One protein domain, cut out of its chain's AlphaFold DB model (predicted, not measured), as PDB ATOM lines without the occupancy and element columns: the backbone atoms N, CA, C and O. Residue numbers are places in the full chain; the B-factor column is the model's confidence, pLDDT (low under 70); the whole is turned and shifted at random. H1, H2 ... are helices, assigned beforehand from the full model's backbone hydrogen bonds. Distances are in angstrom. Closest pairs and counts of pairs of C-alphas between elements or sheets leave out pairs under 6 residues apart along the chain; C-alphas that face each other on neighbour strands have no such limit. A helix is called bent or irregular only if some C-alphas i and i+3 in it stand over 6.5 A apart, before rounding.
ATOM      1  N   VAL A  15     167.604 152.555 130.285       62.72
ATOM      2  CA  VAL A  15     168.736 153.030 131.092       62.72
ATOM      3  C   VAL A  15     169.853 153.568 130.198       62.72
ATOM      4  O   VAL A  15     170.396 154.624 130.491       62.72
ATOM      5  N   ASP A  16     170.158 152.919 129.070       80.19
ATOM      6  CA  ASP A  16     171.234 153.345 128.162       80.19
ATOM      7  C   ASP A  16     170.843 154.484 127.195       80.19
ATOM      8  O   ASP A  16     171.694 154.976 126.446       80.19
ATOM      9  N   LEU A  17     169.590 154.947 127.197       84.50
ATOM     10  CA  LEU A  17     169.101 155.955 126.250       84.50
ATOM     11  C   LEU A  17     169.905 157.279 126.272       84.50
ATOM     12  O   LEU A  17     170.288 157.741 125.186       84.50
ATOM     13  N   PRO A  18     170.254 157.870 127.440       86.06
ATOM     14  CA  PRO A  18     171.056 159.097 127.514       86.06
ATOM     15  C   PRO A  18     172.381 159.025 126.748       86.06
ATOM     16  O   PRO A  18     172.810 160.014 126.148       86.06
ATOM     17  N   LYS A  19     173.012 157.845 126.719       89.00
ATOM     18  CA  LYS A  19     174.306 157.606 126.065       89.00
ATOM     19  C   LYS A  19     174.256 157.849 124.558       89.00
ATOM     20  O   LYS A  19     175.260 158.264 123.980       89.00
ATOM     21  N   TYR A  20     173.112 157.580 123.934       90.62
ATOM     22  CA  TYR A  20     172.932 157.678 122.486       90.62
ATOM     23  C   TYR A  20     172.200 158.952 122.077       90.62
ATOM     24  O   TYR A  20     172.557 159.558 121.068       90.62
ATOM     25  N   ILE A  21     171.213 159.387 122.864       92.31
ATOM     26  CA  ILE A  21     170.369 160.523 122.492       92.31
ATOM     27  C   ILE A  21     171.060 161.871 122.736       92.31
ATOM     28  O   ILE A  21     170.967 162.768 121.898       92.31
ATOM     29  N   CYS A  22     171.823 162.010 123.827       94.50
ATOM     30  CA  CYS A  22     172.471 163.277 124.171       94.50
ATOM     31  C   CYS A  22     173.493 163.723 123.108       94.50
ATOM     32  O   CYS A  22     173.416 164.876 122.695       94.50
ATOM     33  N   PRO A  23     174.364 162.846 122.559       95.12
ATOM     34  CA  PRO A  23     175.252 163.227 121.457       95.12
ATOM     35  C   PRO A  23     174.520 163.685 120.187       95.12
ATOM     36  O   PRO A  23     175.003 164.579 119.492       95.12
ATOM     37  N   ILE A  24     173.361 163.088 119.876       95.44
ATOM     38  CA  ILE A  24     172.535 163.497 118.730       95.44
ATOM     39  C   ILE A  24     172.004 164.908 118.975       95.44
ATOM     40  O   ILE A  24     172.174 165.791 118.132       95.44
ATOM     41  N   PHE A  25     171.428 165.150 120.152       95.50
ATOM     42  CA  PHE A  25     170.919 166.469 120.497       95.50
ATOM     43  C   PHE A  25     172.027 167.526 120.568       95.50
ATOM     44  O   PHE A  25     171.821 168.622 120.059       95.50
ATOM     45  N   SER A  26     173.228 167.201 121.061       95.88
ATOM     46  CA  SER A  26     174.387 168.114 121.039       95.88
ATOM     47  C   SER A  26     174.747 168.588 119.629       95.88
ATOM     48  O   SER A  26     175.295 169.674 119.459       95.88
ATOM     49  N   ARG A  27     174.445 167.795 118.594       95.88
ATOM     50  CA  ARG A  27     174.584 168.233 117.201       95.88
ATOM     51  C   ARG A  27     173.385 169.049 116.737       95.88
ATOM     52  O   ARG A  27     173.594 170.081 116.105       95.88
ATOM     53  N   LEU A  28     172.169 168.619 117.064       94.81
ATOM     54  CA  LEU A  28     170.933 169.277 116.632       94.81
ATOM     55  C   LEU A  28     170.774 170.701 117.171       94.81
ATOM     56  O   LEU A  28     170.269 171.541 116.432       94.81
ATOM     57  N   ILE A  29     171.257 171.002 118.382       95.69
ATOM     58  CA  ILE A  29     171.172 172.358 118.964       95.69
ATOM     59  C   ILE A  29     171.896 173.437 118.142       95.69
ATOM     60  O   ILE A  29     171.611 174.614 118.309       95.69
ATOM     61  N   ASN A  30     172.795 173.056 117.223       93.62
ATOM     62  CA  ASN A  30     173.434 173.999 116.293       93.62
ATOM     63  C   ASN A  30     172.496 174.462 115.162       93.62
ATOM     64  O   ASN A  30     172.842 175.377 114.422       93.62
ATOM     65  N   TYR A  31     171.351 173.797 114.986       93.88
ATOM     66  CA  TYR A  31     170.381 174.073 113.922       93.88
ATOM     67  C   TYR A  31     168.987 174.390 114.473       93.88
ATOM     68  O   TYR A  31     168.264 175.193 113.889       93.88
ATOM     69  N   TYR A  32     168.604 173.753 115.582       90.81
ATOM     70  CA  TYR A  32     167.298 173.902 116.215       90.81
ATOM     71  C   TYR A  32     167.457 174.525 117.603       90.81
ATOM     72  O   TYR A  32     167.948 173.884 118.530       90.81
ATOM     73  N   HIS A  33     167.006 175.771 117.736       91.19
ATOM     74  CA  HIS A  33     167.021 176.539 118.982       91.19
ATOM     75  C   HIS A  33     165.715 176.308 119.762       91.19
ATOM     76  O   HIS A  33     164.915 177.225 119.935       91.19
ATOM     77  N   ASP A  34     165.459 175.055 120.147       90.75
ATOM     78  CA  ASP A  34     164.229 174.645 120.832       90.75
ATOM     79  C   ASP A  34     164.513 174.248 122.289       90.75
ATOM     80  O   ASP A  34     165.347 173.379 122.566       90.75
ATOM     81  N   GLU A  35     163.774 174.855 123.222       94.62
ATOM     82  CA  GLU A  35     163.804 174.525 124.650       94.62
ATOM     83  C   GLU A  35     163.485 173.047 124.903       94.62
ATOM     84  O   GLU A  35     164.057 172.444 125.812       94.62
ATOM     85  N   SER A  36     162.638 172.423 124.079       95.56
ATOM     86  CA  SER A  36     162.285 171.009 124.216       95.56
ATOM     87  C   SER A  36     163.515 170.094 124.125       95.56
ATOM     88  O   SER A  36     163.633 169.139 124.894       95.56
ATOM     89  N   ILE A  37     164.479 170.433 123.260       95.19
ATOM     90  CA  ILE A  37     165.733 169.689 123.097       95.19
ATOM     91  C   ILE A  37     166.597 169.835 124.352       95.19
ATOM     92  O   ILE A  37     167.067 168.835 124.901       95.19
ATOM     93  N   CYS A  38     166.766 171.068 124.838       97.00
ATOM     94  CA  CYS A  38     167.473 171.359 126.085       97.00
ATOM     95  C   CYS A  38     166.851 170.611 127.269       97.00
ATOM     96  O   CYS A  38     167.559 169.999 128.070       97.00
ATOM     97  N   LYS A  39     165.519 170.596 127.350       97.19
ATOM     98  CA  LYS A  39     164.785 169.918 128.414       97.19
ATOM     99  C   LYS A  39     165.062 168.417 128.420       97.19
ATOM    100  O   LYS A  39     165.343 167.867 129.481       97.19
ATOM    101  N   ILE A  40     165.049 167.763 127.256       95.50
ATOM    102  CA  ILE A  40     165.348 166.327 127.164       95.50
ATOM    103  C   ILE A  40     166.774 166.034 127.654       95.50
ATOM    104  O   ILE A  40     166.975 165.067 128.388       95.50
ATOM    105  N   MET A  41     167.759 166.872 127.306       96.00
ATOM    106  CA  MET A  41     169.130 166.718 127.817       96.00
ATOM    107  C   MET A  41     169.188 166.830 129.348       96.00
ATOM    108  O   MET A  41     169.815 165.992 129.998       96.00
ATOM    109  N   VAL A  42     168.514 167.830 129.928       97.31
ATOM    110  CA  VAL A  42     168.463 168.058 131.385       97.31
ATOM    111  C   VAL A  42     167.754 166.912 132.111       97.31
ATOM    112  O   VAL A  42     168.214 166.470 133.167       97.31
ATOM    113  N   ASP A  43     166.666 166.393 131.543       95.62
ATOM    114  CA  ASP A  43     165.906 165.269 132.099       95.62
ATOM    115  C   ASP A  43     166.695 163.946 132.047       95.62
ATOM    116  O   ASP A  43     166.450 163.055 132.856       95.62
ATOM    117  N   CYS A  44     167.686 163.823 131.157       94.81
ATOM    118  CA  CYS A  44     168.569 162.654 131.092       94.81
ATOM    119  C   CYS A  44     169.640 162.622 132.199       94.81
ATOM    120  O   CYS A  44     170.202 161.558 132.463       94.81
ATOM    121  N   VAL A  45     169.948 163.758 132.840       95.06
ATOM    122  CA  VAL A  45     171.000 163.867 133.872       95.06
ATOM    123  C   VAL A  45     170.804 162.903 135.055       95.06
ATOM    124  O   VAL A  45     171.762 162.204 135.378       95.06
ATOM    125  N   PRO A  46     169.626 162.805 135.708       91.94
ATOM    126  CA  PRO A  46     169.443 161.903 136.851       91.94
ATOM    127  C   PRO A  46     169.435 160.415 136.468       91.94
ATOM    128  O   PRO A  46     169.684 159.565 137.318       91.94
ATOM    129  N   SER A  47     169.166 160.084 135.202       86.06
ATOM    130  CA  SER A  47     169.022 158.707 134.703       86.06
ATOM    131  C   SER A  47     170.288 158.178 134.027       86.06
ATOM    132  O   SER A  47     170.224 157.301 133.167       86.06
ATOM    133  N   LEU A  48     171.448 158.728 134.380       82.19
ATOM    134  CA  LEU A  48     172.710 158.416 133.726       82.19
ATOM    135  C   LEU A  48     173.162 156.979 134.055       82.19
ATOM    136  O   LEU A  48     173.316 156.647 135.236       82.19
ATOM    137  N   PRO A  49     173.446 156.123 133.051       82.25
ATOM    138  CA  PRO A  49     174.151 154.868 133.285       82.25
ATOM    139  C   PRO A  49     175.452 155.086 134.051       82.25
ATOM    140  O   PRO A  49     176.101 156.125 133.919       82.25
ATOM    141  N   SER A  50     175.900 154.064 134.782       78.75
ATOM    142  CA  SER A  50     177.191 154.113 135.473       78.75
ATOM    143  C   SER A  50     178.323 154.507 134.513       78.75
ATOM    144  O   SER A  50     178.552 153.851 133.496       78.75
ATOM    145  N   GLY A  51     179.009 155.611 134.826       74.88
ATOM    146  CA  GLY A  51     180.123 156.150 134.040       74.88
ATOM    147  C   GLY A  51     179.746 156.870 132.738       74.88
ATOM    148  O   GLY A  51     180.638 157.338 132.035       74.88
ATOM    149  N   CYS A  52     178.460 156.988 132.405       88.38
ATOM    150  CA  CYS A  52     177.994 157.816 131.294       88.38
ATOM    151  C   CYS A  52     178.161 159.301 131.664       88.38
ATOM    152  O   CYS A  52     177.914 159.692 132.795       88.38
ATOM    153  N   GLN A  53     178.631 160.123 130.727       94.06
ATOM    154  CA  GLN A  53     178.891 161.563 130.908       94.06
ATOM    155  C   GLN A  53     178.127 162.415 129.882       94.06
ATOM    156  O   GLN A  53     178.123 163.640 129.950       94.06
ATOM    157  N   GLN A  54     177.478 161.766 128.914       94.69
ATOM    158  CA  GLN A  54     176.975 162.378 127.690       94.69
ATOM    159  C   GLN A  54     175.896 163.430 127.963       94.69
ATOM    160  O   GLN A  54     175.907 164.466 127.312       94.69
ATOM    161  N   ALA A  55     175.003 163.202 128.933       95.81
ATOM    162  CA  ALA A  55     173.989 164.193 129.300       95.81
ATOM    163  C   ALA A  55     174.611 165.453 129.920       95.81
ATOM    164  O   ALA A  55     174.191 166.562 129.607       95.81
ATOM    165  N   ILE A  56     175.651 165.288 130.743       97.50
ATOM    166  CA  ILE A  56     176.364 166.393 131.398       97.50
ATOM    167  C   ILE A  56     177.098 167.226 130.343       97.50
ATOM    168  O   ILE A  56     176.914 168.436 130.288       97.50
ATOM    169  N   MET A  57     177.843 166.569 129.448       97.38
ATOM    170  CA  MET A  57     178.538 167.235 128.338       97.38
ATOM    171  C   MET A  57     177.568 167.907 127.356       97.38
ATOM    172  O   MET A  57     177.862 168.966 126.808       97.38
ATOM    173  N   ALA A  58     176.398 167.307 127.118       97.25
ATOM    174  CA  ALA A  58     175.378 167.906 126.268       97.25
ATOM    175  C   ALA A  58     174.775 169.163 126.906       97.25
ATOM    176  O   ALA A  58     174.613 170.164 126.211       97.25
ATOM    177  N   CYS A  59     174.503 169.132 128.216       98.06
ATOM    178  CA  CYS A  59     174.063 170.310 128.962       98.06
ATOM    179  C   CYS A  59     175.127 171.413 128.954       98.06
ATOM    180  O   CYS A  59     174.772 172.573 128.792       98.06
ATOM    181  N   ASP A  60     176.406 171.058 129.080       98.06
ATOM    182  CA  ASP A  60     177.524 172.011 129.040       98.06
ATOM    183  C   ASP A  60     177.562 172.784 127.722       98.06
ATOM    184  O   ASP A  60     177.530 174.015 127.700       98.06
ATOM    185  N   LEU A  61     177.463 172.059 126.607       97.38
ATOM    186  CA  LEU A  61     177.353 172.680 125.295       97.38
ATOM    187  C   LEU A  61     176.067 173.515 125.157       97.38
ATOM    188  O   LEU A  61     176.105 174.623 124.625       97.38
ATOM    189  N   ALA A  62     174.926 173.012 125.637       97.69
ATOM    190  CA  ALA A  62     173.644 173.706 125.529       97.69
ATOM    191  C   ALA A  62     173.614 175.028 126.313       97.69
ATOM    192  O   ALA A  62     173.036 175.994 125.825       97.69
ATOM    193  N   VAL A  63     174.262 175.102 127.481       97.88
ATOM    194  CA  VAL A  63     174.383 176.344 128.268       97.88
ATOM    195  C   VAL A  63     175.104 177.437 127.480       97.88
ATOM    196  O   VAL A  63     174.741 178.606 127.592       97.88
ATOM    197  N   GLN A  64     176.084 177.063 126.659       96.31
ATOM    198  CA  GLN A  64     176.864 178.008 125.859       96.31
ATOM    199  C   GLN A  64     176.176 178.373 124.537       96.31
ATOM    200  O   GLN A  64     176.223 179.527 124.116       96.31
ATOM    201  N   VAL A  65     175.544 177.402 123.873       96.56
ATOM    202  CA  VAL A  65     174.936 177.592 122.543       96.56
ATOM    203  C   VAL A  65     173.523 178.176 122.632       96.56
ATOM    204  O   VAL A  65     173.141 178.980 121.785       96.56
ATOM    205  N   LEU A  66     172.745 177.781 123.645       96.94
ATOM    206  CA  LEU A  66     171.330 178.125 123.825       96.94
ATOM    207  C   LEU A  66     171.046 178.680 125.240       96.94
ATOM    208  O   LEU A  66     170.209 178.120 125.957       96.94
ATOM    209  N   PRO A  67     171.709 179.771 125.674       96.81
ATOM    210  CA  PRO A  67     171.572 180.292 127.038       96.81
ATOM    211  C   PRO A  67     170.125 180.661 127.395       96.81
ATOM    212  O   PRO A  67     169.666 180.336 128.490       96.81
ATOM    213  N   ASP A  68     169.373 181.240 126.454       96.12
ATOM    214  CA  ASP A  68     167.968 181.616 126.656       96.12
ATOM    215  C   ASP A  68     167.064 180.397 126.898       96.12
ATOM    216  O   ASP A  68     166.195 180.429 127.767       96.12
ATOM    217  N   CYS A  69     167.301 179.294 126.178       96.94
ATOM    218  CA  CYS A  69     166.569 178.037 126.365       96.94
ATOM    219  C   CYS A  69     166.971 177.322 127.662       96.94
ATOM    220  O   CYS A  69     166.162 176.624 128.269       96.94
ATOM    221  N   MET A  70     168.220 177.480 128.104       97.75
ATOM    222  CA  MET A  70     168.720 176.863 129.333       97.75
ATOM    223  C   MET A  70     168.347 177.645 130.596       97.75
ATOM    224  O   MET A  70     168.204 177.036 131.657       97.75
ATOM    225  N   ALA A  71     168.139 178.960 130.509       97.38
ATOM    226  CA  ALA A  71     167.739 179.815 131.628       97.38
ATOM    227  C   ALA A  71     166.526 179.290 132.435       97.38
ATOM    228  O   ALA A  71     166.636 179.193 133.665       97.38
ATOM    229  N   PRO A  72     165.386 178.894 131.823       97.31
ATOM    230  CA  PRO A  72     164.259 178.333 132.576       97.31
ATOM    231  C   PRO A  72     164.579 176.973 133.223       97.31
ATOM    232  O   PRO A  72     164.021 176.642 134.273       97.31
ATOM    233  N   LEU A  73     165.511 176.210 132.644       98.25
ATOM    234  CA  LEU A  73     165.900 174.865 133.081       98.25
ATOM    235  C   LEU A  73     167.044 174.864 134.107       98.25
ATOM    236  O   LEU A  73     167.279 173.854 134.769       98.25
ATOM    237  N   ALA A  74     167.746 175.983 134.289       98.31
ATOM    238  CA  ALA A  74     168.977 176.059 135.074       98.31
ATOM    239  C   ALA A  74     168.822 175.561 136.521       98.31
ATOM    240  O   ALA A  74     169.657 174.814 137.035       98.31
ATOM    241  N   ARG A  75     167.709 175.920 137.173       98.38
ATOM    242  CA  ARG A  75     167.397 175.464 138.539       98.38
ATOM    243  C   ARG A  75     167.185 173.950 138.601       98.38
ATOM    244  O   ARG A  75     167.640 173.313 139.550       98.38
ATOM    245  N   GLN A  76     166.518 173.388 137.592       98.19
ATOM    246  CA  GLN A  76     166.303 171.948 137.471       98.19
ATOM    247  C   GLN A  76     167.635 171.230 137.240       98.19
ATOM    248  O   GLN A  76     167.939 170.281 137.958       98.19
ATOM    249  N   LEU A  77     168.462 171.726 136.314       98.50
ATOM    250  CA  LEU A  77     169.769 171.145 136.010       98.50
ATOM    251  C   LEU A  77     170.676 171.099 137.245       98.50
ATOM    252  O   LEU A  77     171.213 170.042 137.565       98.50
ATOM    253  N   ILE A  78     170.813 172.206 137.979       98.38
ATOM    254  CA  ILE A  78     171.636 172.224 139.197       98.38
ATOM    255  C   ILE A  78     171.085 171.274 140.267       98.38
ATOM    256  O   ILE A  78     171.862 170.582 140.923       98.38
ATOM    257  N   SER A  79     169.762 171.178 140.422       98.06
ATOM    258  CA  SER A  79     169.162 170.204 141.341       98.06
ATOM    259  C   SER A  79     169.434 168.758 140.913       98.06
ATOM    260  O   SER A  79     169.708 167.916 141.765       98.06
ATOM    261  N   HIS A  80     169.369 168.458 139.611       97.69
ATOM    262  CA  HIS A  80     169.687 167.135 139.076       97.69
ATOM    263  C   HIS A  80     171.161 166.790 139.320       97.69
ATOM    264  O   HIS A  80     171.449 165.711 139.829       97.69
ATOM    265  N   LEU A  81     172.085 167.715 139.047       97.25
ATOM    266  CA  LEU A  81     173.515 167.518 139.302       97.25
ATOM    267  C   LEU A  81     173.811 167.280 140.789       97.25
ATOM    268  O   LEU A  81     174.594 166.392 141.110       97.25
ATOM    269  N   ALA A  82     173.157 168.014 141.693       97.06
ATOM    270  CA  ALA A  82     173.325 167.838 143.138       97.06
ATOM    271  C   ALA A  82     172.791 166.492 143.657       97.06
ATOM    272  O   ALA A  82     173.209 166.036 144.717       97.06
ATOM    273  N   SER A  83     171.884 165.845 142.918       94.94
ATOM    274  CA  SER A  83     171.377 164.512 143.264       94.94
ATOM    275  C   SER A  83     172.301 163.368 142.830       94.94
ATOM    276  O   SER A  83     172.117 162.230 143.265       94.94
ATOM    277  N   LEU A  84     173.293 163.649 141.977       93.94
ATOM    278  CA  LEU A  84     174.225 162.635 141.499       93.94
ATOM    279  C   LEU A  84     175.183 162.213 142.608       93.94
ATOM    280  O   LEU A  84     175.719 163.035 143.348       93.94
ATOM    281  N   HIS A  85     175.473 160.915 142.669       92.44
ATOM    282  CA  HIS A  85     176.521 160.426 143.549       92.44
ATOM    283  C   HIS A  85     177.900 160.868 143.017       92.44
ATOM    284  O   HIS A  85     178.254 160.520 141.880       92.44
ATOM    285  N   PRO A  86     178.727 161.564 143.820       92.69
ATOM    286  CA  PRO A  86     180.043 162.009 143.379       92.69
ATOM    287  C   PRO A  86     180.909 160.819 142.956       92.69
ATOM    288  O   PRO A  86     180.950 159.790 143.632       92.69
ATOM    289  N   SER A  87     181.629 160.929 141.843       93.19
ATOM    290  CA  SER A  87     182.550 159.887 141.366       93.19
ATOM    291  C   SER A  87     183.710 160.490 140.579       93.19
ATOM    292  O   SER A  87     183.583 161.580 140.026       93.19
ATOM    293  N   ALA A  88     184.848 159.791 140.521       93.19
ATOM    294  CA  ALA A  88     186.023 160.258 139.777       93.19
ATOM    295  C   ALA A  88     185.751 160.388 138.273       93.19
ATOM    296  O   ALA A  88     186.251 161.315 137.644       93.19
ATOM    297  N   VAL A  89     184.911 159.507 137.719       94.19
ATOM    298  CA  VAL A  89     184.512 159.559 136.309       94.19
ATOM    299  C   VAL A  89     183.726 160.837 136.024       94.19
ATOM    300  O   VAL A  89     184.005 161.508 135.043       94.19
ATOM    301  N   LEU A  90     182.783 161.228 136.881       95.44
ATOM    302  CA  LEU A  90     181.952 162.412 136.627       95.44
ATOM    303  C   LEU A  90     182.596 163.738 137.063       95.44
ATOM    304  O   LEU A  90     182.070 164.794 136.731       95.44
ATOM    305  N   ALA A  91     183.714 163.706 137.794       97.00
ATOM    306  CA  ALA A  91     184.290 164.892 138.428       97.00
ATOM    307  C   ALA A  91     184.600 166.023 137.441       97.00
ATOM    308  O   ALA A  91     184.106 167.133 137.601       97.00
ATOM    309  N   ILE A  92     185.394 165.730 136.410       97.62
ATOM    310  CA  ILE A  92     185.793 166.724 135.406       97.62
ATOM    311  C   ILE A  92     184.573 167.311 134.680       97.62
ATOM    312  O   ILE A  92     184.389 168.521 134.791       97.62
ATOM    313  N   PRO A  93     183.690 166.516 134.036       97.62
ATOM    314  CA  PRO A  93     182.576 167.088 133.282       97.62
ATOM    315  C   PRO A  93     181.588 167.868 134.160       97.62
ATOM    316  O   PRO A  93     181.033 168.863 133.708       97.62
ATOM    317  N   ILE A  94     181.379 167.471 135.422       98.12
ATOM    318  CA  ILE A  94     180.518 168.228 136.347       98.12
ATOM    319  C   ILE A  94     181.161 169.560 136.742       98.12
ATOM    320  O   ILE A  94     180.474 170.582 136.775       98.12
ATOM    321  N   ILE A  95     182.460 169.571 137.054       98.62
ATOM    322  CA  ILE A  95     183.170 170.797 137.444       98.62
ATOM    323  C   ILE A  95     183.286 171.762 136.259       98.62
ATOM    324  O   ILE A  95     183.152 172.970 136.458       98.62
ATOM    325  N   GLU A  96     183.524 171.253 135.050       98.38
ATOM    326  CA  GLU A  96     183.548 172.048 133.816       98.38
ATOM    327  C   GLU A  96     182.181 172.674 133.548       98.38
ATOM    328  O   GLU A  96     182.091 173.901 133.556       98.38
ATOM    329  N   LEU A  97     181.111 171.870 133.512       98.62
ATOM    330  CA  LEU A  97     179.739 172.371 133.382       98.62
ATOM    331  C   LEU A  97     179.415 173.431 134.441       98.62
ATOM    332  O   LEU A  97     178.910 174.507 134.131       98.62
ATOM    333  N   ALA A  98     179.725 173.169 135.713       98.50
ATOM    334  CA  ALA A  98     179.493 174.140 136.775       98.50
ATOM    335  C   ALA A  98     180.307 175.430 136.565       98.50
ATOM    336  O   ALA A  98     179.818 176.520 136.860       98.50
ATOM    337  N   SER A  99     181.542 175.335 136.072       98.44
ATOM    338  CA  SER A  99     182.385 176.492 135.757       98.44
ATOM    339  C   SER A  99     181.799 177.314 134.609       98.44
ATOM    340  O   SER A  99     181.755 178.544 134.715       98.44
ATOM    341  N   ASP A 100     181.302 176.667 133.564       98.38
ATOM    342  CA  ASP A 100     180.786 177.332 132.367       98.38
ATOM    343  C   ASP A 100     179.416 177.966 132.633       98.38
ATOM    344  O   ASP A 100     179.217 179.141 132.320       98.38
ATOM    345  N   CYS A 101     178.552 177.296 133.402       98.38
ATOM    346  CA  CYS A 101     177.328 177.876 133.963       98.38
ATOM    347  C   CYS A 101     177.575 179.187 134.731       98.38
ATOM    348  O   CYS A 101     176.758 180.102 134.673       98.38
ATOM    349  N   SER A 102     178.704 179.321 135.440       97.94
ATOM    350  CA  SER A 102     179.032 180.562 136.168       97.94
ATOM    351  C   SER A 102     179.404 181.734 135.248       97.94
ATOM    352  O   SER A 102     179.409 182.893 135.677       97.94
ATOM    353  N   SER A 103     179.737 181.439 133.990       97.31
ATOM    354  CA  SER A 103     180.135 182.422 132.980       97.31
ATOM    355  C   SER A 103     178.953 182.926 132.148       97.31
ATOM    356  O   SER A 103     179.115 183.929 131.461       97.31
ATOM    357  N   VAL A 104     177.779 182.294 132.260       97.88
ATOM    358  CA  VAL A 104     176.546 182.635 131.532       97.88
ATOM    359  C   VAL A 104     175.538 183.296 132.489       97.88
ATOM    360  O   VAL A 104     174.918 182.596 133.292       97.88
ATOM    361  N   PRO A 105     175.377 184.635 132.473       97.00
ATOM    362  CA  PRO A 105     174.474 185.354 133.380       97.00
ATOM    363  C   PRO A 105     173.025 184.861 133.355       97.00
ATOM    364  O   PRO A 105     172.397 184.733 134.407       97.00
ATOM    365  N   GLU A 106     172.518 184.526 132.174       97.12
ATOM    366  CA  GLU A 106     171.155 184.052 131.927       97.12
ATOM    367  C   GLU A 106     170.860 182.757 132.693       97.12
ATOM    368  O   GLU A 106     169.726 182.528 133.118       97.12
ATOM    369  N   PHE A 107     171.886 181.933 132.923       98.12
ATOM    370  CA  PHE A 107     171.759 180.661 133.621       98.12
ATOM    371  C   PHE A 107     171.424 180.857 135.104       98.12
ATOM    372  O   PHE A 107     170.536 180.202 135.646       98.12
ATOM    373  N   TYR A 108     172.111 181.775 135.784       96.94
ATOM    374  CA  TYR A 108     171.950 181.971 137.229       96.94
ATOM    375  C   TYR A 108     171.110 183.196 137.606       96.94
ATOM    376  O   TYR A 108     170.926 183.458 138.795       96.94
ATOM    377  N   GLN A 109     170.555 183.929 136.636       95.62
ATOM    378  CA  GLN A 109     169.783 185.154 136.892       95.62
ATOM    379  C   GLN A 109     168.592 184.956 137.850       95.62
ATOM    380  O   GLN A 109     168.228 185.871 138.585       95.62
ATOM    381  N   PHE A 110     168.007 183.751 137.892       95.38
ATOM    382  CA  PHE A 110     166.870 183.407 138.761       95.38
ATOM    383  C   PHE A 110     167.265 182.563 139.985       95.38
ATOM    384  O   PHE A 110     166.415 181.917 140.612       95.38
ATOM    385  N   PHE A 111     168.552 182.510 140.332       97.50
ATOM    386  CA  PHE A 111     169.013 181.709 141.462       97.50
ATOM    387  C   PHE A 111     168.708 182.381 142.800       97.50
ATOM    388  O   PHE A 111     169.277 183.396 143.184       97.50
ATOM    389  N   GLU A 112     167.847 181.732 143.573       96.25
ATOM    390  CA  GLU A 112     167.763 181.911 145.024       96.25
ATOM    391  C   GLU A 112     168.925 181.219 145.767       96.25
ATOM    392  O   GLU A 112     169.581 180.320 145.237       96.25
ATOM    393  N   ILE A 113     169.092 181.552 147.054       96.88
ATOM    394  CA  ILE A 113     170.101 180.979 147.971       96.88
ATOM    395  C   ILE A 113     170.153 179.446 147.905       96.88
ATOM    396  O   ILE A 113     171.237 178.868 147.923       96.88
ATOM    397  N   LYS A 114     168.997 178.776 147.808       97.38
ATOM    398  CA  LYS A 114     168.927 177.307 147.746       97.38
ATOM    399  C   LYS A 114     169.659 176.721 146.532       97.38
ATOM    400  O   LYS A 114     170.309 175.694 146.664       97.38
ATOM    401  N   HIS A 115     169.624 177.394 145.382       97.81
ATOM    402  CA  HIS A 115     170.308 176.922 144.176       97.81
ATOM    403  C   HIS A 115     171.815 177.141 144.275       97.81
ATOM    404  O   HIS A 115     172.585 176.271 143.884       97.81
ATOM    405  N   PHE A 116     172.248 178.254 144.876       98.06
ATOM    406  CA  PHE A 116     173.662 178.447 145.189       98.06
ATOM    407  C   PHE A 116     174.178 177.370 146.144       98.06
ATOM    408  O   PHE A 116     175.266 176.856 145.920       98.06
ATOM    409  N   LYS A 117     173.391 176.964 147.152       98.25
ATOM    410  CA  LYS A 117     173.757 175.839 148.027       98.25
ATOM    411  C   LYS A 117     173.947 174.535 147.254       98.25
ATOM    412  O   LYS A 117     174.968 173.898 147.467       98.25
ATOM    413  N   PHE A 118     173.066 174.203 146.307       98.50
ATOM    414  CA  PHE A 118     173.265 173.034 145.442       98.50
ATOM    415  C   PHE A 118     174.574 173.099 144.649       98.50
ATOM    416  O   PHE A 118     175.285 172.104 144.570       98.50
ATOM    417  N   VAL A 119     174.942 174.269 144.112       98.44
ATOM    418  CA  VAL A 119     176.251 174.449 143.460       98.44
ATOM    419  C   VAL A 119     177.401 174.169 144.433       98.44
ATOM    420  O   VAL A 119     178.369 173.503 144.061       98.44
ATOM    421  N   ILE A 120     177.303 174.645 145.679       98.31
ATOM    422  CA  ILE A 120     178.315 174.365 146.705       98.31
ATOM    423  C   ILE A 120     178.366 172.871 147.027       98.31
ATOM    424  O   ILE A 120     179.460 172.325 147.078       98.31
ATOM    425  N   ASP A 121     177.222 172.210 147.200       98.00
ATOM    426  CA  ASP A 121     177.149 170.779 147.513       98.00
ATOM    427  C   ASP A 121     177.803 169.931 146.415       98.00
ATOM    428  O   ASP A 121     178.615 169.050 146.706       98.00
ATOM    429  N   ILE A 122     177.530 170.260 145.146       98.19
ATOM    430  CA  ILE A 122     178.168 169.624 143.988       98.19
ATOM    431  C   ILE A 122     179.689 169.771 144.079       98.19
ATOM    432  O   ILE A 122     180.414 168.780 144.027       98.19
ATOM    433  N   LEU A 123     180.193 171.000 144.208       98.44
ATOM    434  CA  LEU A 123     181.627 171.274 144.106       98.44
ATOM    435  C   LEU A 123     182.409 170.830 145.347       98.44
ATOM    436  O   LEU A 123     183.533 170.349 145.210       98.44
ATOM    437  N   ALA A 124     181.828 170.962 146.541       97.31
ATOM    438  CA  ALA A 124     182.450 170.546 147.795       97.31
ATOM    439  C   ALA A 124     182.771 169.049 147.780       97.31
ATOM    440  O   ALA A 124     183.870 168.668 148.186       97.31
ATOM    441  N   SER A 125     181.894 168.227 147.194       96.50
ATOM    442  CA  SER A 125     182.104 166.780 147.067       96.50
ATOM    443  C   SER A 125     183.393 166.385 146.327       96.50
ATOM    444  O   SER A 125     183.891 165.275 146.503       96.50
ATOM    445  N   TYR A 126     183.971 167.300 145.536       97.50
ATOM    446  CA  TYR A 126     185.208 167.106 144.774       97.50
ATOM    447  C   TYR A 126     186.449 167.760 145.403       97.50
ATOM    448  O   TYR A 126     187.519 167.766 144.795       97.50
ATOM    449  N   THR A 127     186.343 168.302 146.621       97.12
ATOM    450  CA  THR A 127     187.462 168.960 147.329       97.12
ATOM    451  C   THR A 127     188.314 168.009 148.174       97.12
ATOM    452  O   THR A 127     189.357 168.402 148.697       97.12
ATOM    453  N   ASN A 128     187.912 166.743 148.289       94.06
ATOM    454  CA  ASN A 128     188.602 165.759 149.112       94.06
ATOM    455  C   ASN A 128     189.923 165.284 148.469       94.06
ATOM    456  O   ASN A 128     189.926 164.542 147.483       94.06
ATOM    457  N   VAL A 129     191.047 165.660 149.088       93.25
ATOM    458  CA  VAL A 129     192.420 165.361 148.629       93.25
ATOM    459  C   VAL A 129     192.811 163.884 148.692       93.25
ATOM    460  O   VAL A 129     193.763 163.477 148.035       93.25
ATOM    461  N   HIS A 130     192.100 163.072 149.475       90.94
ATOM    462  CA  HIS A 130     192.347 161.632 149.552       90.94
ATOM    463  C   HIS A 130     191.569 160.856 148.488       90.94
ATOM    464  O   HIS A 130     191.940 159.733 148.150       90.94
ATOM    465  N   ARG A 131     190.488 161.443 147.962       92.31
ATOM    466  CA  ARG A 131     189.614 160.812 146.968       92.31
ATOM    467  C   ARG A 131     189.948 161.215 145.534       92.31
ATOM    468  O   ARG A 131     189.749 160.416 144.620       92.31
ATOM    469  N   TYR A 132     190.431 162.436 145.332       96.00
ATOM    470  CA  TYR A 132     190.681 163.003 144.012       96.00
ATOM    471  C   TYR A 132     192.107 163.532 143.888       96.00
ATOM    472  O   TYR A 132     192.744 163.905 144.867       96.00
ATOM    473  N   ASN A 133     192.610 163.582 142.654       96.56
ATOM    474  CA  ASN A 133     193.917 164.168 142.384       96.56
ATOM    475  C   ASN A 133     193.903 165.700 142.567       96.56
ATOM    476  O   ASN A 133     192.852 166.347 142.553       96.56
ATOM    477  N   THR A 134     195.096 166.289 142.672       97.12
ATOM    478  CA  THR A 134     195.278 167.733 142.886       97.12
ATOM    479  C   THR A 134     194.601 168.589 141.816       97.12
ATOM    480  O   THR A 134     194.114 169.671 142.128       97.12
ATOM    481  N   PHE A 135     194.535 168.114 140.568       98.00
ATOM    482  CA  PHE A 135     193.885 168.847 139.482       98.00
ATOM    483  C   PHE A 135     192.379 169.003 139.726       98.00
ATOM    484  O   PHE A 135     191.874 170.123 139.678       98.00
ATOM    485  N   ILE A 136     191.677 167.910 140.045       98.25
ATOM    486  CA  ILE A 136     190.235 167.926 140.339       98.25
ATOM    487  C   ILE A 136     189.954 168.823 141.546       98.25
ATOM    488  O   ILE A 136     189.089 169.695 141.472       98.25
ATOM    489  N   VAL A 137     190.724 168.661 142.625       98.19
ATOM    490  CA  VAL A 137     190.559 169.459 143.848       98.19
ATOM    491  C   VAL A 137     190.758 170.948 143.556       98.19
ATOM    492  O   VAL A 137     189.911 171.773 143.905       98.19
ATOM    493  N   ALA A 138     191.837 171.313 142.860       98.44
ATOM    494  CA  ALA A 138     192.106 172.700 142.488       98.44
ATOM    495  C   ALA A 138     191.013 173.276 141.572       98.44
ATOM    496  O   ALA A 138     190.596 174.424 141.752       98.44
ATOM    497  N   ALA A 139     190.512 172.491 140.614       98.56
ATOM    498  CA  ALA A 139     189.430 172.901 139.725       98.56
ATOM    499  C   ALA A 139     188.111 173.129 140.482       98.56
ATOM    500  O   ALA A 139     187.416 174.111 140.199       98.56
ATOM    501  N   ALA A 140     187.793 172.292 141.474       98.56
ATOM    502  CA  ALA A 140     186.629 172.464 142.340       98.56
ATOM    503  C   ALA A 140     186.720 173.771 143.144       98.56
ATOM    504  O   ALA A 140     185.811 174.602 143.071       98.56
ATOM    505  N   PHE A 141     187.850 174.026 143.815       98.50
ATOM    506  CA  PHE A 141     188.084 175.277 144.549       98.50
ATOM    507  C   PHE A 141     188.025 176.514 143.650       98.50
ATOM    508  O   PHE A 141     187.352 177.492 143.980       98.50
ATOM    509  N   ARG A 142     188.677 176.471 142.483       98.50
ATOM    510  CA  ARG A 142     188.613 177.554 141.492       98.50
ATOM    511  C   ARG A 142     187.167 177.857 141.100       98.50
ATOM    512  O   ARG A 142     186.799 179.017 140.933       98.50
ATOM    513  N   THR A 143     186.361 176.819 140.912       98.62
ATOM    514  CA  THR A 143     184.965 176.948 140.484       98.62
ATOM    515  C   THR A 143     184.076 177.460 141.619       98.62
ATOM    516  O   THR A 143     183.269 178.355 141.380       98.62
ATOM    517  N   LEU A 144     184.303 177.024 142.865       98.31
ATOM    518  CA  LEU A 144     183.667 177.586 144.066       98.31
ATOM    519  C   LEU A 144     183.915 179.094 144.179       98.31
ATOM    520  O   LEU A 144     182.972 179.868 144.347       98.31
ATOM    521  N   MET A 145     185.172 179.524 144.025       97.94
ATOM    522  CA  MET A 145     185.529 180.947 144.041       97.94
ATOM    523  C   MET A 145     184.813 181.705 142.922       97.94
ATOM    524  O   MET A 145     184.252 182.772 143.167       97.94
ATOM    525  N   ARG A 146     184.779 181.141 141.707       98.06
ATOM    526  CA  ARG A 146     184.076 181.731 140.561       98.06
ATOM    527  C   ARG A 146     182.602 181.973 140.882       98.06
ATOM    528  O   ARG A 146     182.139 183.100 140.730       98.06
ATOM    529  N   TRP A 147     181.900 180.974 141.410       98.31
ATOM    530  CA  TRP A 147     180.499 181.104 141.818       98.31
ATOM    531  C   TRP A 147     180.285 182.105 142.945       98.31
ATOM    532  O   TRP A 147     179.346 182.896 142.882       98.31
ATOM    533  N   TYR A 148     181.170 182.134 143.942       97.06
ATOM    534  CA  TYR A 148     181.083 183.097 145.040       97.06
ATOM    535  C   TYR A 148     181.117 184.553 144.545       97.06
ATOM    536  O   TYR A 148     180.409 185.406 145.081       97.06
ATOM    537  N   THR A 149     181.864 184.844 143.469       96.81
ATOM    538  CA  THR A 149     181.863 186.189 142.860       96.81
ATOM    539  C   THR A 149     180.541 186.575 142.195       96.81
ATOM    540  O   THR A 149     180.294 187.765 142.019       96.81
ATOM    541  N   LYS A 150     179.690 185.606 141.831       95.75
ATOM    542  CA  LYS A 150     178.402 185.846 141.150       95.75
ATOM    543  C   LYS A 150     177.250 186.111 142.112       95.75
ATOM    544  O   LYS A 150     176.197 186.586 141.699       95.75
ATOM    545  N   MET A 151     177.434 185.802 143.390       95.25
ATOM    546  CA  MET A 151     176.418 186.000 144.418       95.25
ATOM    547  C   MET A 151     176.343 187.473 144.827       95.25
ATOM    548  O   MET A 151     177.357 188.173 144.862       95.25
ATOM    549  N   SER A 152     175.151 187.941 145.196       94.50
ATOM    550  CA  SER A 152     174.978 189.289 145.742       94.50
ATOM    551  C   SER A 152     175.581 189.410 147.146       94.50
ATOM    552  O   SER A 152     175.646 188.435 147.901       94.50
ATOM    553  N   ASP A 153     175.981 190.623 147.536       94.38
ATOM    554  CA  ASP A 153     176.610 190.868 148.842       94.38
ATOM    555  C   ASP A 153     175.702 190.515 150.028       94.38
ATOM    556  O   ASP A 153     176.192 190.097 151.073       94.38
ATOM    557  N   ALA A 154     174.380 190.584 149.847       94.25
ATOM    558  CA  ALA A 154     173.407 190.166 150.857       94.25
ATOM    559  C   ALA A 154     173.442 188.651 151.142       94.25
ATOM    560  O   ALA A 154     173.136 188.222 152.251       94.25
ATOM    561  N   VAL A 155     173.813 187.831 150.153       94.19
ATOM    562  CA  VAL A 155     173.809 186.360 150.243       94.19
ATOM    563  C   VAL A 155     175.178 185.804 150.656       94.19
ATOM    564  O   VAL A 155     175.256 184.747 151.294       94.19
ATOM    565  N   LYS A 156     176.260 186.520 150.327       94.81
ATOM    566  CA  LYS A 156     177.651 186.094 150.555       94.81
ATOM    567  C   LYS A 156     177.953 185.625 151.985       94.81
ATOM    568  O   LYS A 156     178.536 184.549 152.099       94.81
ATOM    569  N   PRO A 157     177.555 186.316 153.074       94.81
ATOM    570  CA  PRO A 157     177.871 185.864 154.432       94.81
ATOM    571  C   PRO A 157     177.276 184.489 154.758       94.81
ATOM    572  O   PRO A 157     177.951 183.624 155.314       94.81
ATOM    573  N   THR A 158     176.022 184.259 154.363       95.50
ATOM    574  CA  THR A 158     175.333 182.980 154.581       95.50
ATOM    575  C   THR A 158     175.986 181.854 153.789       95.50
ATOM    576  O   THR A 158     176.180 180.762 154.325       95.50
ATOM    577  N   ILE A 159     176.339 182.106 152.526       96.25
ATOM    578  CA  ILE A 159     176.983 181.096 151.681       96.25
ATOM    579  C   ILE A 159     178.438 180.853 152.093       96.25
ATOM    580  O   ILE A 159     178.872 179.710 152.060       96.25
ATOM    581  N   CYS A 160     179.179 181.865 152.545       96.44
ATOM    582  CA  CYS A 160     180.554 181.702 153.021       96.44
ATOM    583  C   CYS A 160     180.630 180.689 154.173       96.44
ATOM    584  O   CYS A 160     181.364 179.705 154.090       96.44
ATOM    585  N   ASN A 161     179.781 180.862 155.193       95.69
ATOM    586  CA  ASN A 161     179.681 179.906 156.298       95.69
ATOM    587  C   ASN A 161     179.281 178.508 155.804       95.69
ATOM    588  O   ASN A 161     179.800 177.505 156.286       95.69
ATOM    589  N   TYR A 162     178.383 178.435 154.818       97.69
ATOM    590  CA  TYR A 162     177.975 177.165 154.220       97.69
ATOM    591  C   TYR A 162     179.131 176.457 153.495       97.69
ATOM    592  O   TYR A 162     179.318 175.260 153.688       97.69
ATOM    593  N   ILE A 163     179.932 177.192 152.715       97.44
ATOM    594  CA  ILE A 163     181.113 176.676 152.006       97.44
ATOM    595  C   ILE A 163     182.121 176.094 152.999       97.44
ATOM    596  O   ILE A 163     182.560 174.961 152.814       97.44
ATOM    597  N   ILE A 164     182.461 176.842 154.054       96.25
ATOM    598  CA  ILE A 164     183.424 176.400 155.075       96.25
ATOM    599  C   ILE A 164     182.941 175.102 155.725       96.25
ATOM    600  O   ILE A 164     183.664 174.107 155.717       96.25
ATOM    601  N   ASN A 165     181.691 175.081 156.198       96.81
ATOM    602  CA  ASN A 165     181.115 173.904 156.842       96.81
ATOM    603  C   ASN A 165     181.118 172.684 155.911       96.81
ATOM    604  O   ASN A 165     181.502 171.597 156.335       96.81
ATOM    605  N   LYS A 166     180.747 172.857 154.635       95.81
ATOM    606  CA  LYS A 166     180.723 171.756 153.663       95.81
ATOM    607  C   LYS A 166     182.102 171.199 153.342       95.81
ATOM    608  O   LYS A 166     182.263 169.984 153.301       95.81
ATOM    609  N   ILE A 167     183.104 172.052 153.164       95.06
ATOM    610  CA  ILE A 167     184.478 171.593 152.915       95.06
ATOM    611  C   ILE A 167     185.030 170.857 154.141       95.06
ATOM    612  O   ILE A 167     185.691 169.829 154.002       95.06
ATOM    613  N   GLU A 168     184.740 171.342 155.350       93.75
ATOM    614  CA  GLU A 168     185.134 170.647 156.575       93.75
ATOM    615  C   GLU A 168     184.442 169.290 156.748       93.75
ATOM    616  O   GLU A 168     185.082 168.339 157.194       93.75
ATOM    617  N   GLU A 169     183.148 169.189 156.431       92.94
ATOM    618  CA  GLU A 169     182.409 167.919 156.430       92.94
ATOM    619  C   GLU A 169     183.084 166.904 155.498       92.94
ATOM    620  O   GLU A 169     183.394 165.787 155.922       92.94
ATOM    621  N   GLU A 170     183.410 167.316 154.273       91.31
ATOM    622  CA  GLU A 170     184.089 166.476 153.282       91.31
ATOM    623  C   GLU A 170     185.495 166.058 153.733       91.31
ATOM    624  O   GLU A 170     185.876 164.899 153.559       91.31
ATOM    625  N   ALA A 171     186.252 166.944 154.389       88.44
ATOM    626  CA  ALA A 171     187.558 166.609 154.960       88.44
ATOM    627  C   ALA A 171     187.456 165.587 156.112       88.44
ATOM    628  O   ALA A 171     188.296 164.690 156.235       88.44
ATOM    629  N   LYS A 172     186.409 165.686 156.944       86.69
ATOM    630  CA  LYS A 172     186.181 164.791 158.091       86.69
ATOM    631  C   LYS A 172     185.820 163.369 157.670       86.69
ATOM    632  O   LYS A 172     186.186 162.444 158.391       86.69
ATOM    633  N   THR A 173     185.185 163.162 156.512       79.06
ATOM    634  CA  THR A 173     184.857 161.806 156.015       79.06
ATOM    635  C   THR A 173     186.080 160.882 155.884       79.06
ATOM    636  O   THR A 173     185.934 159.662 155.937       79.06
ATOM    637  N   CYS A 174     187.298 161.430 155.793       62.19
ATOM    638  CA  CYS A 174     188.541 160.654 155.731       62.19
ATOM    639  C   CYS A 174     189.203 160.379 157.088       62.19
ATOM    640  O   CYS A 174     189.953 159.409 157.204       62.19
TER     641      CYS A 174
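Overview. This is residues 15 to 174 of the 217 residues of the protein "Tuberin domain-containing protein" of Brugia timori (UniProt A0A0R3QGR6). What shape is this? The chain winds in stacked helical turns, two layers deep: H1, H3, H5 and H8 make one row, H2, H4, H7 and H9 the other. The stack runs from H1 to H9, with a steep turn between H4 and H7, and short H6 packs on H4. What makes it up? The 160 printed residues hold nine named helices, H1 to H9 in order, and no named strand: all helix. It is compact, radius of gyration of the C-alphas 15.4 A, spanning 44 by 35 by 22 A.

Arrangement. What touches H4, residues 67 to 83? H2, residues 35 to 44, touches it at a shallow tilt of 11 degrees, closest C-alphas Glu 35 and Cys 69, 4.8 A. Beyond a kink of 60 degrees near residue 74, its residues 75 to 82 alone touch H7, residues 113 to 124, at a steep tilt of 60 degrees, closest C-alphas Ala 82 and Ile 122, 5.2 A. Its residues 67 to 74 alone touch H6, residues 105 to 108, closest C-alphas Ala 71 and Phe 107, 4.6 A. What lies further out? H7 touches H9, residues 156 to 172, closest C-alphas Ala 124 and Ile 167, 5.6 A. H3, residues 54 to 65, touches H1, residues 17 to 28, closest C-alphas Ser 26 and Ala 58, 5.3 A, and H5, residues 88 to 101, closest Asp 60 and Leu 97, 4.9 A. H5 touches H8, residues 134 to 150, closest C-alphas Ser 99 and Thr 143, 5.4 A. Which names fit? H1 to H5 are an up and down bundle, each running against the one before. How complete are the backbones? Every O i to N i+4 pair is within hydrogen-bond range in H2, H7 and H9; H1 has 6 of 8, H3 7 of 8, H4 9 of 13, H5 8 of 10, H8 12 of 13, and H6 is too short.

Along the chain. Where are the ends? H1 begins at C-alpha 17 (169.101, 155.955, 126.250); H9 ends at C-alpha 172 (186.181, 164.791, 158.091). Which are long? H8 measures 24.8 A, H9 24.2 A, H4 22.6 A. Which are irregular? In H4, C-alphas 72 and 75 are 7.3 A apart; in H5, C-alphas 89 and 92 are also 7.3 A apart.

Size, cuts and confidence. How far does it reach? The farthest C-alphas, Tyr 31 and Lys 172, are 47.8 A apart. Is it continuous and confident? The printed part has no cut and no long link; mean pLDDT of the printed part is 94.8, with residues 15 and 174 under 70.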